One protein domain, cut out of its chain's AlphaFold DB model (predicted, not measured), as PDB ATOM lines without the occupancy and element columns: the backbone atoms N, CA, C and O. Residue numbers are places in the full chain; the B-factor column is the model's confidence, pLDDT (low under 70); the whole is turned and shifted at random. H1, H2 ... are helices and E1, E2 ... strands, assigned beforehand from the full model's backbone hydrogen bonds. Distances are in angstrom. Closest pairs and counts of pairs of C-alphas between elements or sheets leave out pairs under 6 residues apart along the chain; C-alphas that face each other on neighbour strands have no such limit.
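This is residues 11 to 118 of the 118 residues of an uncharacterized protein of Tessaracoccus defluvii (UniProt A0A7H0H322). Picture two small sheets of three strands set as a V: E1, E4 and E5 make one arm, E2, E3 and E6 the other. The arms come closest near Trp 39 and Pro 72 and spread toward their other ends, with few contacts between them; short helix H1 and the long link after it lie beyond the closed end, where residues 101 to 106 stick out. The printed part has 108 residues, with the named elements E1, E2, E3, E4, E5, H1 and E6 in that order along the chain. The sheets run E1 - E4 - E5 and E2 - E3 - E6, both antiparallel throughout, and the class is mostly strand, though under half of the residues are in named elements. The whole is loose, with a radius of gyration of the C-alphas of 16.2 A, and spans 46 by 32 by 27 A.

Find C-alpha 11 at (175.894, 145.719, 265.634); there E1 begins, and it runs through residues 11 to 16 for 16.4 A. Next comes E2, residues 23 to 28, 16.7 A long. After a tight link of four residues look for E3, residues 33 to 39, which covers 20.1 A and ends with C-alpha 39 at (178.910, 169.808, 261.027). E4 takes residues 46 to 53 and E5 residues 66 to 73; each is 22.1 A long, and with 8 residues each they are the longest strands. H1 is a helix of five residues, 80 to 84, only 6.2 A from first to last C-alpha. E6, residues 111 to 117, runs 20.3 A and ends with C-alpha 117 at (197.968, 161.533, 259.380).

Start with E1, an edge strand, whose neighbour is E4, antiparallel at 162 degrees between their directions. Look at N 12 and O 51, 2.9 A apart, and N 16 and O 47, 2.8 A apart, both within hydrogen-bond range. E4, the inner strand, forms a hairpin with E5, antiparallel at 167 degrees; N 46 and O 73 are within hydrogen-bond range at 2.8 A, and the C-alphas of 47 and 72, which face each other, are 4.5 A apart. In the other sheet E2 and E3 form a hairpin, antiparallel at 165 degrees, with N 26 and O 35 at 2.8 A. E3 is the inner strand here, and its other neighbour is E6, antiparallel at 165 degrees, with N 34 and O 116 at 2.8 A and N 112 and O 38 at 2.8 A. Between the sheets, find Trp 39 of E3 and Pro 72 of E5: their C-alphas, the closest of these two strands, are 7.4 A apart. E2 and E5 are near each other, with 6 pairs of C-alphas within 10 A. Among the pairs that are apart are E1 and E2, E3 and E4, and E5 and E6. H1 is not on either sheet; in it the O i to N i+4 pair is within hydrogen-bond range.

The two C-alphas farthest apart are those of Asp 30 and Pro 103, at 49.0 A. The printed part has no cut and ends at residue 118, the chain's last residue. Two links are long: 12 residues from E4 to E5 and 26 residues from H1 to E6. In the second of these, look at residues 101 to 106, which stand free. The mean pLDDT of the printed part is 95.3, and no printed residue is under 70.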
ATOM      1  N   GLU A  11     176.426 144.555 266.338       93.62
ATOM      2  CA  GLU A  11     175.894 145.719 265.634       93.62
ATOM      3  C   GLU A  11     175.246 146.613 266.683       93.62
ATOM      4  O   GLU A  11     174.197 146.266 267.225       93.62
ATOM      5  N   ASP A  12     175.874 147.747 266.974       92.19
ATOM      6  CA  ASP A  12     175.397 148.658 268.006       92.19
ATOM      7  C   ASP A  12     175.176 150.059 267.462       92.19
ATOM      8  O   ASP A  12     175.883 150.547 266.577       92.19
ATOM      9  N   LEU A  13     174.164 150.703 268.030       93.12
ATOM     10  CA  LEU A  13     173.761 152.062 267.723       93.12
ATOM     11  C   LEU A  13     173.800 152.851 269.029       93.12
ATOM     12  O   LEU A  13     173.140 152.488 270.004       93.12
ATOM     13  N   LEU A  14     174.592 153.920 269.060       93.00
ATOM     14  CA  LEU A  14     174.721 154.793 270.222       93.00
ATOM     15  C   LEU A  14     174.375 156.227 269.834       93.00
ATOM     16  O   LEU A  14     175.052 156.836 269.012       93.00
ATOM     17  N   LEU A  15     173.362 156.790 270.490       94.94
ATOM     18  CA  LEU A  15     173.054 158.211 270.387       94.94
ATOM     19  C   LEU A  15     173.834 159.000 271.441       94.94
ATOM     20  O   LEU A  15     173.553 158.897 272.636       94.94
ATOM     21  N   VAL A  16     174.757 159.846 270.992       95.31
ATOM     22  CA  VAL A  16     175.316 160.927 271.806       95.31
ATOM     23  C   VAL A  16     174.382 162.126 271.664       95.31
ATOM     24  O   VAL A  16     174.372 162.813 270.638       95.31
ATOM     25  N   ALA A  17     173.521 162.311 272.662       95.75
ATOM     26  CA  ALA A  17     172.490 163.341 272.656       95.75
ATOM     27  C   ALA A  17     173.044 164.717 273.058       95.75
ATOM     28  O   ALA A  17     173.952 164.805 273.875       95.75
ATOM     29  N   ASP A  18     172.433 165.757 272.484       95.00
ATOM     30  CA  ASP A  18     172.707 167.189 272.690       95.00
ATOM     31  C   ASP A  18     174.204 167.530 272.804       95.00
ATOM     32  O   ASP A  18     174.693 167.962 273.845       95.00
ATOM     33  N   VAL A  19     174.941 167.291 271.716       96.56
ATOM     34  CA  VAL A  19     176.378 167.580 271.659       96.56
ATOM     35  C   VAL A  19     176.648 169.081 271.804       96.56
ATOM     36  O   VAL A  19     175.925 169.918 271.257       96.56
ATOM     37  N   GLU A  20     177.722 169.421 272.515       94.44
ATOM     38  CA  GLU A  20     178.128 170.817 272.727       94.44
ATOM     39  C   GLU A  20     178.716 171.453 271.461       94.44
ATOM     40  O   GLU A  20     178.568 172.656 271.240       94.44
ATOM     41  N   ASP A  21     179.363 170.649 270.614       96.19
ATOM     42  CA  ASP A  21     179.929 171.086 269.348       96.19
ATOM     43  C   ASP A  21     179.618 170.117 268.201       96.19
ATOM     44  O   ASP A  21     179.194 168.975 268.378       96.19
ATOM     45  N   GLY A  22     179.796 170.616 266.980       97.25
ATOM     46  CA  GLY A  22     179.641 169.829 265.767       97.25
ATOM     47  C   GLY A  22     180.969 169.278 265.297       97.25
ATOM     48  O   GLY A  22     181.340 169.555 264.157       97.25
ATOM     49  N   ARG A  23     181.727 168.598 266.163       97.81
ATOM     50  CA  ARG A  23     183.019 168.006 265.815       97.81
ATOM     51  C   ARG A  23     183.171 166.610 266.409       97.81
ATOM     52  O   ARG A  23     182.944 166.376 267.585       97.81
ATOM     53  N   VAL A  24     183.662 165.680 265.596       96.94
ATOM     54  CA  VAL A  24     184.121 164.370 266.062       96.94
ATOM     55  C   VAL A  24     185.388 163.967 265.321       96.94
ATOM     56  O   VAL A  24     185.575 164.295 264.145       96.94
ATOM     57  N   GLU A  25     186.268 163.260 266.021       95.69
ATOM     58  CA  GLU A  25     187.475 162.678 265.450       95.69
ATOM     59  C   GLU A  25     187.504 161.169 265.671       95.69
ATOM     60  O   GLU A  25     187.280 160.688 266.779       95.69
ATOM     61  N   LEU A  26     187.828 160.438 264.610       93.38
ATOM     62  CA  LEU A  26     188.186 159.029 264.661       93.38
ATOM     63  C   LEU A  26     189.691 158.903 264.443       93.38
ATOM     64  O   LEU A  26     190.223 159.388 263.442       93.38
ATOM     65  N   LEU A  27     190.362 158.244 265.385       94.31
ATOM     66  CA  LEU A  27     191.797 157.982 265.346       94.31
ATOM     67  C   LEU A  27     192.004 156.497 265.074       94.31
ATOM     68  O   LEU A  27     191.614 155.661 265.887       94.31
ATOM     69  N   ASN A  28     192.615 156.164 263.943       93.25
ATOM     70  CA  ASN A  28     193.066 154.808 263.668       93.25
ATOM     71  C   ASN A  28     194.575 154.746 263.913       93.25
ATOM     72  O   ASN A  28     195.367 155.129 263.052       93.25
ATOM     73  N   HIS A  29     194.954 154.307 265.114       92.62
ATOM     74  CA  HIS A  29     196.352 154.218 265.537       92.62
ATOM     75  C   HIS A  29     197.141 153.157 264.762       92.62
ATOM     76  O   HIS A  29     198.315 153.384 264.477       92.62
ATOM     77  N   ASP A  30     196.494 152.058 264.373       92.50
ATOM     78  CA  ASP A  30     197.127 150.956 263.641       92.50
ATOM     79  C   ASP A  30     197.553 151.390 262.231       92.50
ATOM     80  O   ASP A  30     198.637 151.049 261.762       92.50
ATOM     81  N   GLU A  31     196.709 152.178 261.560       94.44
ATOM     82  CA  GLU A  31     196.961 152.681 260.203       94.44
ATOM     83  C   GLU A  31     197.507 154.121 260.173       94.44
ATOM     84  O   GLU A  31     197.831 154.647 259.106       94.44
ATOM     85  N   GLY A  32     197.639 154.771 261.331       97.19
ATOM     86  CA  GLY A  32     198.278 156.079 261.458       97.19
ATOM     87  C   GLY A  32     197.485 157.247 260.859       97.19
ATOM     88  O   GLY A  32     198.100 158.210 260.390       97.19
ATOM     89  N   TYR A  33     196.146 157.191 260.844       97.25
ATOM     90  CA  TYR A  33     195.310 158.266 260.288       97.25
ATOM     91  C   TYR A  33     194.230 158.793 261.237       97.25
ATOM     92  O   TYR A  33     193.737 158.112 262.137       97.25
ATOM     93  N   ARG A  34     193.844 160.044 260.985       97.50
ATOM     94  CA  ARG A  34     192.756 160.768 261.637       97.50
ATOM     95  C   ARG A  34     191.689 161.100 260.614       97.50
ATOM     96  O   ARG A  34     191.989 161.699 259.581       97.50
ATOM     97  N   VAL A  35     190.444 160.783 260.938       97.12
ATOM     98  CA  VAL A  35     189.272 161.325 260.253       97.12
ATOM     99  C   VAL A  35     188.625 162.340 261.173       97.12
ATOM    100  O   VAL A  35     188.367 162.060 262.337       97.12
ATOM    101  N   THR A  36     188.344 163.518 260.645       98.06
ATOM    102  CA  THR A  36     187.608 164.559 261.350       98.06
ATOM    103  C   THR A  36     186.324 164.836 260.592       98.06
ATOM    104  O   THR A  36     186.368 165.167 259.404       98.06
ATOM    105  N   LEU A  37     185.198 164.768 261.293       98.50
ATOM    106  CA  LEU A  37     183.911 165.247 260.813       98.50
ATOM    107  C   LEU A  37     183.542 166.507 261.593       98.50
ATOM    108  O   LEU A  37     183.536 166.508 262.822       98.50
ATOM    109  N   THR A  38     183.221 167.577 260.870       98.62
ATOM    110  CA  THR A  38     182.582 168.766 261.442       98.62
ATOM    111  C   THR A  38     181.238 169.022 260.782       98.62
ATOM    112  O   THR A  38     181.130 168.833 259.569       98.62
ATOM    113  N   TRP A  39     180.248 169.497 261.530       98.44
ATOM    114  CA  TRP A  39     178.910 169.808 261.027       98.44
ATOM    115  C   TRP A  39     178.287 171.021 261.727       98.44
ATOM    116  O   TRP A  39     178.761 171.471 262.772       98.44
ATOM    117  N   ASP A  40     177.214 171.569 261.153       97.56
ATOM    118  CA  ASP A  40     176.396 172.574 261.835       97.56
ATOM    119  C   ASP A  40     175.526 171.907 262.909       97.56
ATOM    120  O   ASP A  40     174.409 171.448 262.645       97.56
ATOM    121  N   HIS A  41     176.049 171.850 264.135       96.06
ATOM    122  CA  HIS A  41     175.346 171.230 265.257       96.06
ATOM    123  C   HIS A  41     174.053 171.955 265.637       96.06
ATOM    124  O   HIS A  41     173.231 171.384 266.335       96.06
ATOM    125  N   ARG A  42     173.806 173.186 265.169       93.19
ATOM    126  CA  ARG A  42     172.517 173.863 265.404       93.19
ATOM    127  C   ARG A  42     171.387 173.227 264.596       93.19
ATOM    128  O   ARG A  42     170.234 173.355 264.991       93.19
ATOM    129  N   VAL A  43     171.720 172.542 263.497       96.62
ATOM    130  CA  VAL A  43     170.766 171.760 262.697       96.62
ATOM    131  C   VAL A  43     170.741 170.301 263.152       96.62
ATOM    132  O   VAL A  43     169.656 169.764 263.349       96.62
ATOM    133  N   ALA A  44     171.906 169.675 263.356       97.19
ATOM    134  CA  ALA A  44     172.043 168.294 263.832       97.19
ATOM    135  C   ALA A  44     172.604 168.257 265.265       97.19
ATOM    136  O   ALA A  44     173.816 168.322 265.472       97.19
ATOM    137  N   ARG A  45     171.707 168.177 266.251       97.06
ATOM    138  CA  ARG A  45     171.994 168.324 267.688       97.06
ATOM    139  C   ARG A  45     172.596 167.079 268.329       97.06
ATOM    140  O   ARG A  45     172.982 167.121 269.492       97.06
ATOM    141  N   HIS A  46     172.604 165.948 267.640       97.44
ATOM    142  CA  HIS A  46     173.064 164.669 268.167       97.44
ATOM    143  C   HIS A  46     174.052 164.031 267.201       97.44
ATOM    144  O   HIS A  46     174.062 164.337 266.007       97.44
ATOM    145  N   LEU A  47     174.836 163.091 267.715       97.50
ATOM    146  CA  LEU A  47     175.664 162.210 266.907       97.50
ATOM    147  C   LEU A  47     175.222 160.766 267.135       97.50
ATOM    148  O   LEU A  47     175.325 160.248 268.246       97.50
ATOM    149  N   MET A  48     174.732 160.120 266.083       96.62
ATOM    150  CA  MET A  48     174.520 158.681 266.060       96.62
ATOM    151  C   MET A  48     175.822 157.992 265.653       96.62
ATOM    152  O   MET A  48     176.423 158.316 264.629       96.62
ATOM    153  N   LEU A  49     176.267 157.055 266.481       95.50
ATOM    154  CA  LEU A  49     177.376 156.169 266.175       95.50
ATOM    155  C   LEU A  49     176.808 154.819 265.766       95.50
ATOM    156  O   LEU A  49     176.152 154.164 266.577       95.50
ATOM    157  N   TRP A  50     177.102 154.395 264.541       94.88
ATOM    158  CA  TRP A  50     176.835 153.030 264.104       94.88
ATOM    159  C   TRP A  50     178.117 152.212 264.152       94.88
ATOM    160  O   TRP A  50     179.052 152.445 263.391       94.88
ATOM    161  N   ILE A  51     178.169 151.255 265.070       93.94
ATOM    162  CA  ILE A  51     179.317 150.387 265.294       93.94
ATOM    163  C   ILE A  51     178.983 149.034 264.679       93.94
ATOM    164  O   ILE A  51     178.185 148.275 265.224       93.94
ATOM    165  N   SER A  52     179.605 148.732 263.541       94.44
ATOM    166  CA  SER A  52     179.530 147.413 262.920       94.44
ATOM    167  C   SER A  52     180.840 146.681 263.163       94.44
ATOM    168  O   SER A  52     181.897 147.106 262.693       94.44
ATOM    169  N   ASN A  53     180.782 145.585 263.911       95.12
ATOM    170  CA  ASN A  53     181.943 144.785 264.276       95.12
ATOM    171  C   ASN A  53     181.637 143.322 263.988       95.12
ATOM    172  O   ASN A  53     181.199 142.585 264.862       95.12
ATOM    173  N   TYR A  54     181.808 142.915 262.733       95.31
ATOM    174  CA  TYR A  54     181.554 141.555 262.254       95.31
ATOM    175  C   TYR A  54     180.109 141.052 262.448       95.31
ATOM    176  O   TYR A  54     179.841 139.896 262.150       95.31
ATOM    177  N   GLY A  55     179.164 141.889 262.895       92.88
ATOM    178  CA  GLY A  55     177.817 141.460 263.287       92.88
ATOM    179  C   GLY A  55     176.795 141.350 262.147       92.88
ATOM    180  O   GLY A  55     175.651 140.965 262.381       92.88
ATOM    181  N   ARG A  56     177.170 141.676 260.902       93.50
ATOM    182  CA  ARG A  56     176.297 141.515 259.721       93.50
ATOM    183  C   ARG A  56     176.605 140.224 258.973       93.50
ATOM    184  O   ARG A  56     177.428 140.217 258.056       93.50
ATOM    185  N   ASP A  57     175.892 139.155 259.306       93.69
ATOM    186  CA  ASP A  57     176.114 137.823 258.715       93.69
ATOM    187  C   ASP A  57     175.508 137.644 257.317       93.69
ATOM    188  O   ASP A  57     175.961 136.813 256.528       93.69
ATOM    189  N   ALA A  58     174.496 138.439 256.969       94.31
ATOM    190  CA  ALA A  58     173.888 138.390 255.645       94.31
ATOM    191  C   ALA A  58     174.846 138.916 254.556       94.31
ATOM    192  O   ALA A  58     175.732 139.735 254.806       94.31
ATOM    193  N   ALA A  59     174.651 138.474 253.312       93.88
ATOM    194  CA  ALA A  59     175.340 139.054 252.161       93.88
ATOM    195  C   ALA A  59     174.945 140.538 251.963       93.88
ATOM    196  O   ALA A  59     173.792 140.883 252.229       93.88
ATOM    197  N   PRO A  60     175.847 141.408 251.456       93.81
ATOM    198  CA  PRO A  60     177.234 141.139 251.039       93.81
ATOM    199  C   PRO A  60     178.281 141.108 252.170       93.81
ATOM    200  O   PRO A  60     179.459 140.860 251.902       93.81
ATOM    201  N   TRP A  61     177.888 141.382 253.414       94.81
ATOM    202  CA  TRP A  61     178.823 141.576 254.525       94.81
ATOM    203  C   TRP A  61     179.421 140.256 255.032       94.81
ATOM    204  O   TRP A  61     180.631 140.188 255.249       94.81
ATOM    205  N   SER A  62     178.614 139.194 255.139       94.69
ATOM    206  CA  SER A  62     179.052 137.824 255.469       94.69
ATOM    207  C   SER A  62     179.962 137.732 256.704       94.69
ATOM    208  O   SER A  62     180.960 137.016 256.674       94.69
ATOM    209  N   GLY A  63     179.677 138.516 257.746       93.81
ATOM    210  CA  GLY A  63     180.452 138.554 258.992       93.81
ATOM    211  C   GLY A  63     181.843 139.183 258.855       93.81
ATOM    212  O   GLY A  63     182.674 139.053 259.745       93.81
ATOM    213  N   ARG A  64     182.142 139.852 257.732       93.69
ATOM    214  CA  ARG A  64     183.469 140.440 257.445       93.69
ATOM    215  C   ARG A  64     183.514 141.959 257.576       93.69
ATOM    216  O   ARG A  64     184.585 142.546 257.457       93.69
ATOM    217  N   ASN A  65     182.365 142.603 257.768       94.00
ATOM    218  CA  ASN A  65     182.287 144.055 257.844       94.00
ATOM    219  C   ASN A  65     182.788 144.565 259.194       94.00
ATOM    220  O   ASN A  65     182.317 144.110 260.232       94.00
ATOM    221  N   ARG A  66     183.689 145.548 259.169       92.75
ATOM    222  CA  ARG A  66     184.061 146.329 260.346       92.75
ATOM    223  C   ARG A  66     184.062 147.803 259.968       92.75
ATOM    224  O   ARG A  66     184.847 148.211 259.116       92.75
ATOM    225  N   ALA A  67     183.160 148.572 260.559       92.69
ATOM    226  CA  ALA A  67     182.937 149.966 260.202       92.69
ATOM    227  C   ALA A  67     182.452 150.782 261.404       92.69
ATOM    228  O   ALA A  67     181.791 150.256 262.299       92.69
ATOM    229  N   LEU A  68     182.753 152.082 261.375       92.75
ATOM    230  CA  LEU A  68     182.149 153.074 262.256       92.75
ATOM    231  C   LEU A  68     181.441 154.136 261.408       92.75
ATOM    232  O   LEU A  68     182.084 154.821 260.610       92.75
ATOM    233  N   GLY A  69     180.132 154.276 261.592       94.44
ATOM    234  CA  GLY A  69     179.335 155.387 261.087       94.44
ATOM    235  C   GLY A  69     179.337 156.547 262.081       94.44
ATOM    236  O   GLY A  69     179.135 156.339 263.276       94.44
ATOM    237  N   LEU A  70     179.571 157.762 261.578       95.94
ATOM    238  CA  LEU A  70     179.433 159.019 262.316       95.94
ATOM    239  C   LEU A  70     178.290 159.799 261.668       95.94
ATOM    240  O   LEU A  70     178.453 160.340 260.574       95.94
ATOM    241  N   GLU A  71     177.131 159.826 262.316       96.69
ATOM    242  CA  GLU A  71     175.880 160.276 261.709       96.69
ATOM    243  C   GLU A  71     175.267 161.433 262.515       96.69
ATOM    244  O   GLU A  71     174.526 161.210 263.476       96.69
ATOM    245  N   PRO A  72     175.581 162.696 262.170       97.69
ATOM    246  CA  PRO A  72     174.931 163.850 262.777       97.69
ATOM    247  C   PRO A  72     173.432 163.875 262.470       97.69
ATOM    248  O   PRO A  72     173.038 163.869 261.303       97.69
ATOM    249  N   ILE A  73     172.596 163.950 263.507       96.62
ATOM    250  CA  ILE A  73     171.133 163.957 263.377       96.62
ATOM    251  C   ILE A  73     170.461 164.907 264.377       96.62
ATOM    252  O   ILE A  73     171.033 165.274 265.397       96.62
ATOM    253  N   THR A  74     169.201 165.246 264.109       97.25
ATOM    254  CA  THR A  74     168.242 165.758 265.100       97.25
ATOM    255  C   THR A  74     166.991 164.901 264.977       97.25
ATOM    256  O   THR A  74     166.299 164.961 263.962       97.25
ATOM    257  N   GLY A  75     166.745 164.045 265.966       95.94
ATOM    258  CA  GLY A  75     165.715 163.012 265.886       95.94
ATOM    259  C   GLY A  75     165.710 162.099 267.106       95.94
ATOM    260  O   GLY A  75     166.762 161.825 267.683       95.94
ATOM    261  N   ALA A  76     164.535 161.577 267.462       94.56
ATOM    262  CA  ALA A  76     164.434 160.419 268.345       94.56
ATOM    263  C   ALA A  76     164.784 159.171 267.526       94.56
ATOM    264  O   ALA A  76     163.901 158.498 266.991       94.56
ATOM    265  N   PHE A  77     166.088 158.943 267.349       87.25
ATOM    266  CA  PHE A  77     166.632 157.899 266.484       87.25
ATOM    267  C   PHE A  77     165.968 156.529 266.701       87.25
ATOM    268  O   PHE A  77     165.560 156.210 267.814       87.25
ATOM    269  N   ASP A  78     165.872 155.745 265.621       84.94
ATOM    270  CA  ASP A  78     165.247 154.411 265.525       84.94
ATOM    271  C   ASP A  78     163.710 154.377 265.669       84.94
ATOM    272  O   ASP A  78     163.050 153.463 265.183       84.94
ATOM    273  N   TYR A  79     163.098 155.422 266.236       89.19
ATOM    274  CA  TYR A  79     161.645 155.489 266.442       89.19
ATOM    275  C   TYR A  79     160.868 156.230 265.336       89.19
ATOM    276  O   TYR A  79     159.634 156.255 265.335       89.19
ATOM    277  N   GLY A  80     161.575 156.834 264.376       90.00
ATOM    278  CA  GLY A  80     160.989 157.501 263.210       90.00
ATOM    279  C   GLY A  80     160.408 158.899 263.475       90.00
ATOM    280  O   GLY A  80     160.466 159.448 264.578       90.00
ATOM    281  N   ALA A  81     159.849 159.503 262.421       93.50
ATOM    282  CA  ALA A  81     159.416 160.905 262.428       93.50
ATOM    283  C   ALA A  81     158.225 161.176 263.363       93.50
ATOM    284  O   ALA A  81     158.191 162.210 264.025       93.50
ATOM    285  N   ALA A  82     157.269 160.244 263.459       95.88
ATOM    286  CA  ALA A  82     156.089 160.414 264.308       95.88
ATOM    287  C   ALA A  82     156.454 160.478 265.799       95.88
ATOM    288  O   ALA A  82     155.971 161.355 266.507       95.88
ATOM    289  N   VAL A  83     157.348 159.597 266.265       96.62
ATOM    290  CA  VAL A  83     157.837 159.622 267.654       96.62
ATOM    291  C   VAL A  83     158.727 160.836 267.895       96.62
ATOM    292  O   VAL A  83     158.615 161.486 268.932       96.62
ATOM    293  N   SER A  84     159.563 161.189 266.917       96.94
ATOM    294  CA  SER A  84     160.402 162.388 266.976       96.94
ATOM    295  C   SER A  84     159.583 163.673 267.157       96.94
ATOM    296  O   SER A  84     159.994 164.545 267.919       96.94
ATOM    297  N   ALA A  85     158.417 163.773 266.507       96.50
ATOM    298  CA  ALA A  85     157.511 164.923 266.574       96.50
ATOM    299  C   ALA A  85     156.513 164.888 267.750       96.50
ATOM    300  O   ALA A  85     155.723 165.817 267.911       96.50
ATOM    301  N   ALA A  86     156.533 163.835 268.567       96.75
ATOM    302  CA  ALA A  86     155.661 163.657 269.723       96.75
ATOM    303  C   ALA A  86     156.465 163.731 271.036       96.75
ATOM    304  O   ALA A  86     157.699 163.656 271.014       96.75
ATOM    305  N   PRO A  87     155.797 163.845 272.204       97.00
ATOM    306  CA  PRO A  87     156.470 163.695 273.488       97.00
ATOM    307  C   PRO A  87     157.250 162.378 273.547       97.00
ATOM    308  O   PRO A  87     156.693 161.299 273.345       97.00
ATOM    309  N   ASN A  88     158.546 162.471 273.828       96.00
ATOM    310  CA  ASN A  88     159.447 161.330 273.907       96.00
ATOM    311  C   ASN A  88     160.520 161.562 274.994       96.00
ATOM    312  O   ASN A  88     160.709 162.701 275.431       96.00
ATOM    313  N   PRO A  89     161.237 160.515 275.450       94.56
ATOM    314  CA  PRO A  89     162.201 160.644 276.546       94.56
ATOM    315  C   PRO A  89     163.384 161.590 276.281       94.56
ATOM    316  O   PRO A  89     163.942 162.121 277.240       94.56
ATOM    317  N   LEU A  90     163.780 161.804 275.020       95.25
ATOM    318  CA  LEU A  90     164.841 162.756 274.660       95.25
ATOM    319  C   LEU A  90     164.330 164.193 274.773       95.25
ATOM    320  O   LEU A  90     164.921 164.996 275.494       95.25
ATOM    321  N   ALA A  91     163.179 164.480 274.162       95.81
ATOM    322  CA  ALA A  91     162.531 165.786 274.246       95.81
ATOM    323  C   ALA A  91     162.179 166.165 275.694       95.81
ATOM    324  O   ALA A  91     162.385 167.304 276.105       95.81
ATOM    325  N   ALA A  92     161.736 165.201 276.511       96.56
ATOM    326  CA  ALA A  92     161.465 165.411 277.937       96.56
ATOM    327  C   ALA A  92     162.718 165.794 278.750       96.56
ATOM    328  O   ALA A  92     162.599 166.365 279.832       96.56
ATOM    329  N   ARG A  93     163.916 165.492 278.233       95.81
ATOM    330  CA  ARG A  93     165.212 165.886 278.803       95.81
ATOM    331  C   ARG A  93     165.783 167.161 278.171       95.81
ATOM    332  O   ARG A  93     166.906 167.530 278.489       95.81
ATOM    333  N   GLY A  94     165.028 167.826 277.295       95.56
ATOM    334  CA  GLY A  94     165.430 169.064 276.619       95.56
ATOM    335  C   GLY A  94     166.213 168.866 275.317       95.56
ATOM    336  O   GLY A  94     166.503 169.849 274.640       95.56
ATOM    337  N   ALA A  95     166.515 167.627 274.924       96.19
ATOM    338  CA  ALA A  95     167.206 167.340 273.671       96.19
ATOM    339  C   ALA A  95     166.237 167.477 272.483       96.19
ATOM    340  O   ALA A  95     165.182 166.841 272.456       96.19
ATOM    341  N   ALA A  96     166.585 168.302 271.493       96.44
ATOM    342  CA  ALA A  96     165.724 168.529 270.333       96.44
ATOM    343  C   ALA A  96     165.590 167.263 269.472       96.44
ATOM    344  O   ALA A  96     166.584 166.722 269.003       96.44
ATOM    345  N   THR A  97     164.359 166.833 269.201       97.50
ATOM    346  CA  THR A  97     164.076 165.664 268.351       97.50
ATOM    347  C   THR A  97     163.477 166.029 266.998       97.50
ATOM    348  O   THR A  97     163.166 165.144 266.212       97.50
ATOM    349  N   THR A  98     163.336 167.316 266.686       96.56
ATOM    350  CA  THR A  98     162.894 167.809 265.378       96.56
ATOM    351  C   THR A  98     163.660 169.067 264.987       96.56
ATOM    352  O   THR A  98     164.155 169.806 265.838       96.56
ATOM    353  N   VAL A  99     163.737 169.318 263.680       95.56
ATOM    354  CA  VAL A  99     164.163 170.607 263.128       95.56
ATOM    355  C   VAL A  99     162.911 171.345 262.674       95.56
ATOM    356  O   VAL A  99     162.170 170.839 261.832       95.56
ATOM    357  N   HIS A 100     162.663 172.525 263.234       92.88
ATOM    358  CA  HIS A 100     161.546 173.365 262.811       92.88
ATOM    359  C   HIS A 100     161.915 174.121 261.531       92.88
ATOM    360  O   HIS A 100     162.960 174.769 261.473       92.88
ATOM    361  N   ILE A 101     161.047 174.060 260.520       94.12
ATOM    362  CA  ILE A 101     161.216 174.758 259.240       94.12
ATOM    363  C   ILE A 101     159.912 175.485 258.921       94.12
ATOM    364  O   ILE A 101     158.868 174.845 258.818       94.12
ATOM    365  N   GLU A 102     159.967 176.806 258.786       96.12
ATOM    366  CA  GLU A 102     158.816 177.613 258.369       96.12
ATOM    367  C   GLU A 102     158.658 177.642 256.838       96.12
ATOM    368  O   GLU A 102     159.644 177.500 256.105       96.12
ATOM    369  N   PRO A 103     157.444 177.867 256.302       97.50
ATOM    370  CA  PRO A 103     157.252 178.080 254.872       97.50
ATOM    371  C   PRO A 103     158.149 179.204 254.332       97.50
ATOM    372  O   PRO A 103     158.136 180.328 254.827       97.50
ATOM    373  N   GLY A 104     158.928 178.898 253.294       96.56
ATOM    374  CA  GLY A 104     159.877 179.841 252.691       96.56
ATOM    375  C   GLY A 104     161.207 179.988 253.441       96.56
ATOM    376  O   GLY A 104     162.087 180.695 252.953       96.56
ATOM    377  N   GLN A 105     161.390 179.314 254.580       96.25
ATOM    378  CA  GLN A 105     162.668 179.271 255.283       96.25
ATOM    379  C   GLN A 105     163.601 178.239 254.643       96.25
ATOM    380  O   GLN A 105     163.265 177.062 254.513       96.25
ATOM    381  N   GLU A 106     164.815 178.666 254.301       95.62
ATOM    382  CA  GLU A 106     165.896 177.752 253.947       95.62
ATOM    383  C   GLU A 106     166.587 177.238 255.220       95.62
ATOM    384  O   GLU A 106     166.930 178.012 256.116       95.62
ATOM    385  N   VAL A 107     166.826 175.927 255.288       95.19
ATOM    386  CA  VAL A 107     167.697 175.317 256.298       95.19
ATOM    387  C   VAL A 107     168.895 174.699 255.594       95.19
ATOM    388  O   VAL A 107     168.752 173.799 254.770       95.19
ATOM    389  N   VAL A 108     170.091 175.172 255.943       95.75
ATOM    390  CA  VAL A 108     171.355 174.686 255.380       95.75
ATOM    391  C   VAL A 108     172.167 174.016 256.475       95.75
ATOM    392  O   VAL A 108     172.603 174.671 257.418       95.75
ATOM    393  N   MET A 109     172.447 172.724 256.314       95.38
ATOM    394  CA  MET A 109     173.412 172.010 257.148       95.38
ATOM    395  C   MET A 109     174.730 171.866 256.393       95.38
ATOM    396  O   MET A 109     174.841 171.109 255.428       95.38
ATOM    397  N   ARG A 110     175.758 172.588 256.839       97.56
ATOM    398  CA  ARG A 110     177.113 172.425 256.302       97.56
ATOM    399  C   ARG A 110     177.833 171.336 257.076       97.56
ATOM    400  O   ARG A 110     177.713 171.259 258.294       97.56
ATOM    401  N   HIS A 111     178.609 170.534 256.366       98.06
ATOM    402  CA  HIS A 111     179.505 169.561 256.968       98.06
ATOM    403  C   HIS A 111     180.823 169.520 256.201       98.06
ATOM    404  O   HIS A 111     180.932 170.013 255.074       98.06
ATOM    405  N   ARG A 112     181.843 168.952 256.835       98.44
ATOM    406  CA  ARG A 112     183.152 168.722 256.239       98.44
ATOM    407  C   ARG A 112     183.745 167.456 256.825       98.44
ATOM    408  O   ARG A 112     183.773 167.301 258.042       98.44
ATOM    409  N   VAL A 113     184.267 166.613 255.944       98.19
ATOM    410  CA  VAL A 113     185.099 165.467 256.299       98.19
ATOM    411  C   VAL A 113     186.522 165.773 255.858       98.19
ATOM    412  O   VAL A 113     186.746 166.180 254.717       98.19
ATOM    413  N   THR A 114     187.482 165.603 256.755       98.50
ATOM    414  CA  THR A 114     188.908 165.695 256.431       98.50
ATOM    415  C   THR A 114     189.632 164.452 256.903       98.50
ATOM    416  O   THR A 114     189.315 163.915 257.963       98.50
ATOM    417  N   VAL A 115     190.639 164.039 256.138       98.12
ATOM    418  CA  VAL A 115     191.532 162.936 256.488       98.12
ATOM    419  C   VAL A 115     192.950 163.480 256.577       98.12
ATOM    420  O   VAL A 115     193.387 164.225 255.700       98.12
ATOM    421  N   GLY A 116     193.656 163.123 257.643       97.88
ATOM    422  CA  GLY A 116     195.052 163.481 257.870       97.88
ATOM    423  C   GLY A 116     195.823 162.320 258.490       97.88
ATOM    424  O   GLY A 116     195.232 161.320 258.892       97.88
ATOM    425  N   ARG A 117     197.148 162.447 258.570       96.38
ATOM    426  CA  ARG A 117     197.968 161.533 259.380       96.38
ATOM    427  C   ARG A 117     197.777 161.839 260.869       96.38
ATOM    428  O   ARG A 117     197.423 162.972 261.206       96.38
ATOM    429  N   LEU A 118     197.967 160.830 261.719       91.19
ATOM    430  CA  LEU A 118     198.007 161.010 263.175       91.19
ATOM    431  C   LEU A 118     199.249 161.767 263.634       91.19
ATOM    432  O   LEU A 118     200.314 161.611 262.995       91.19
TER     433      LEU A 118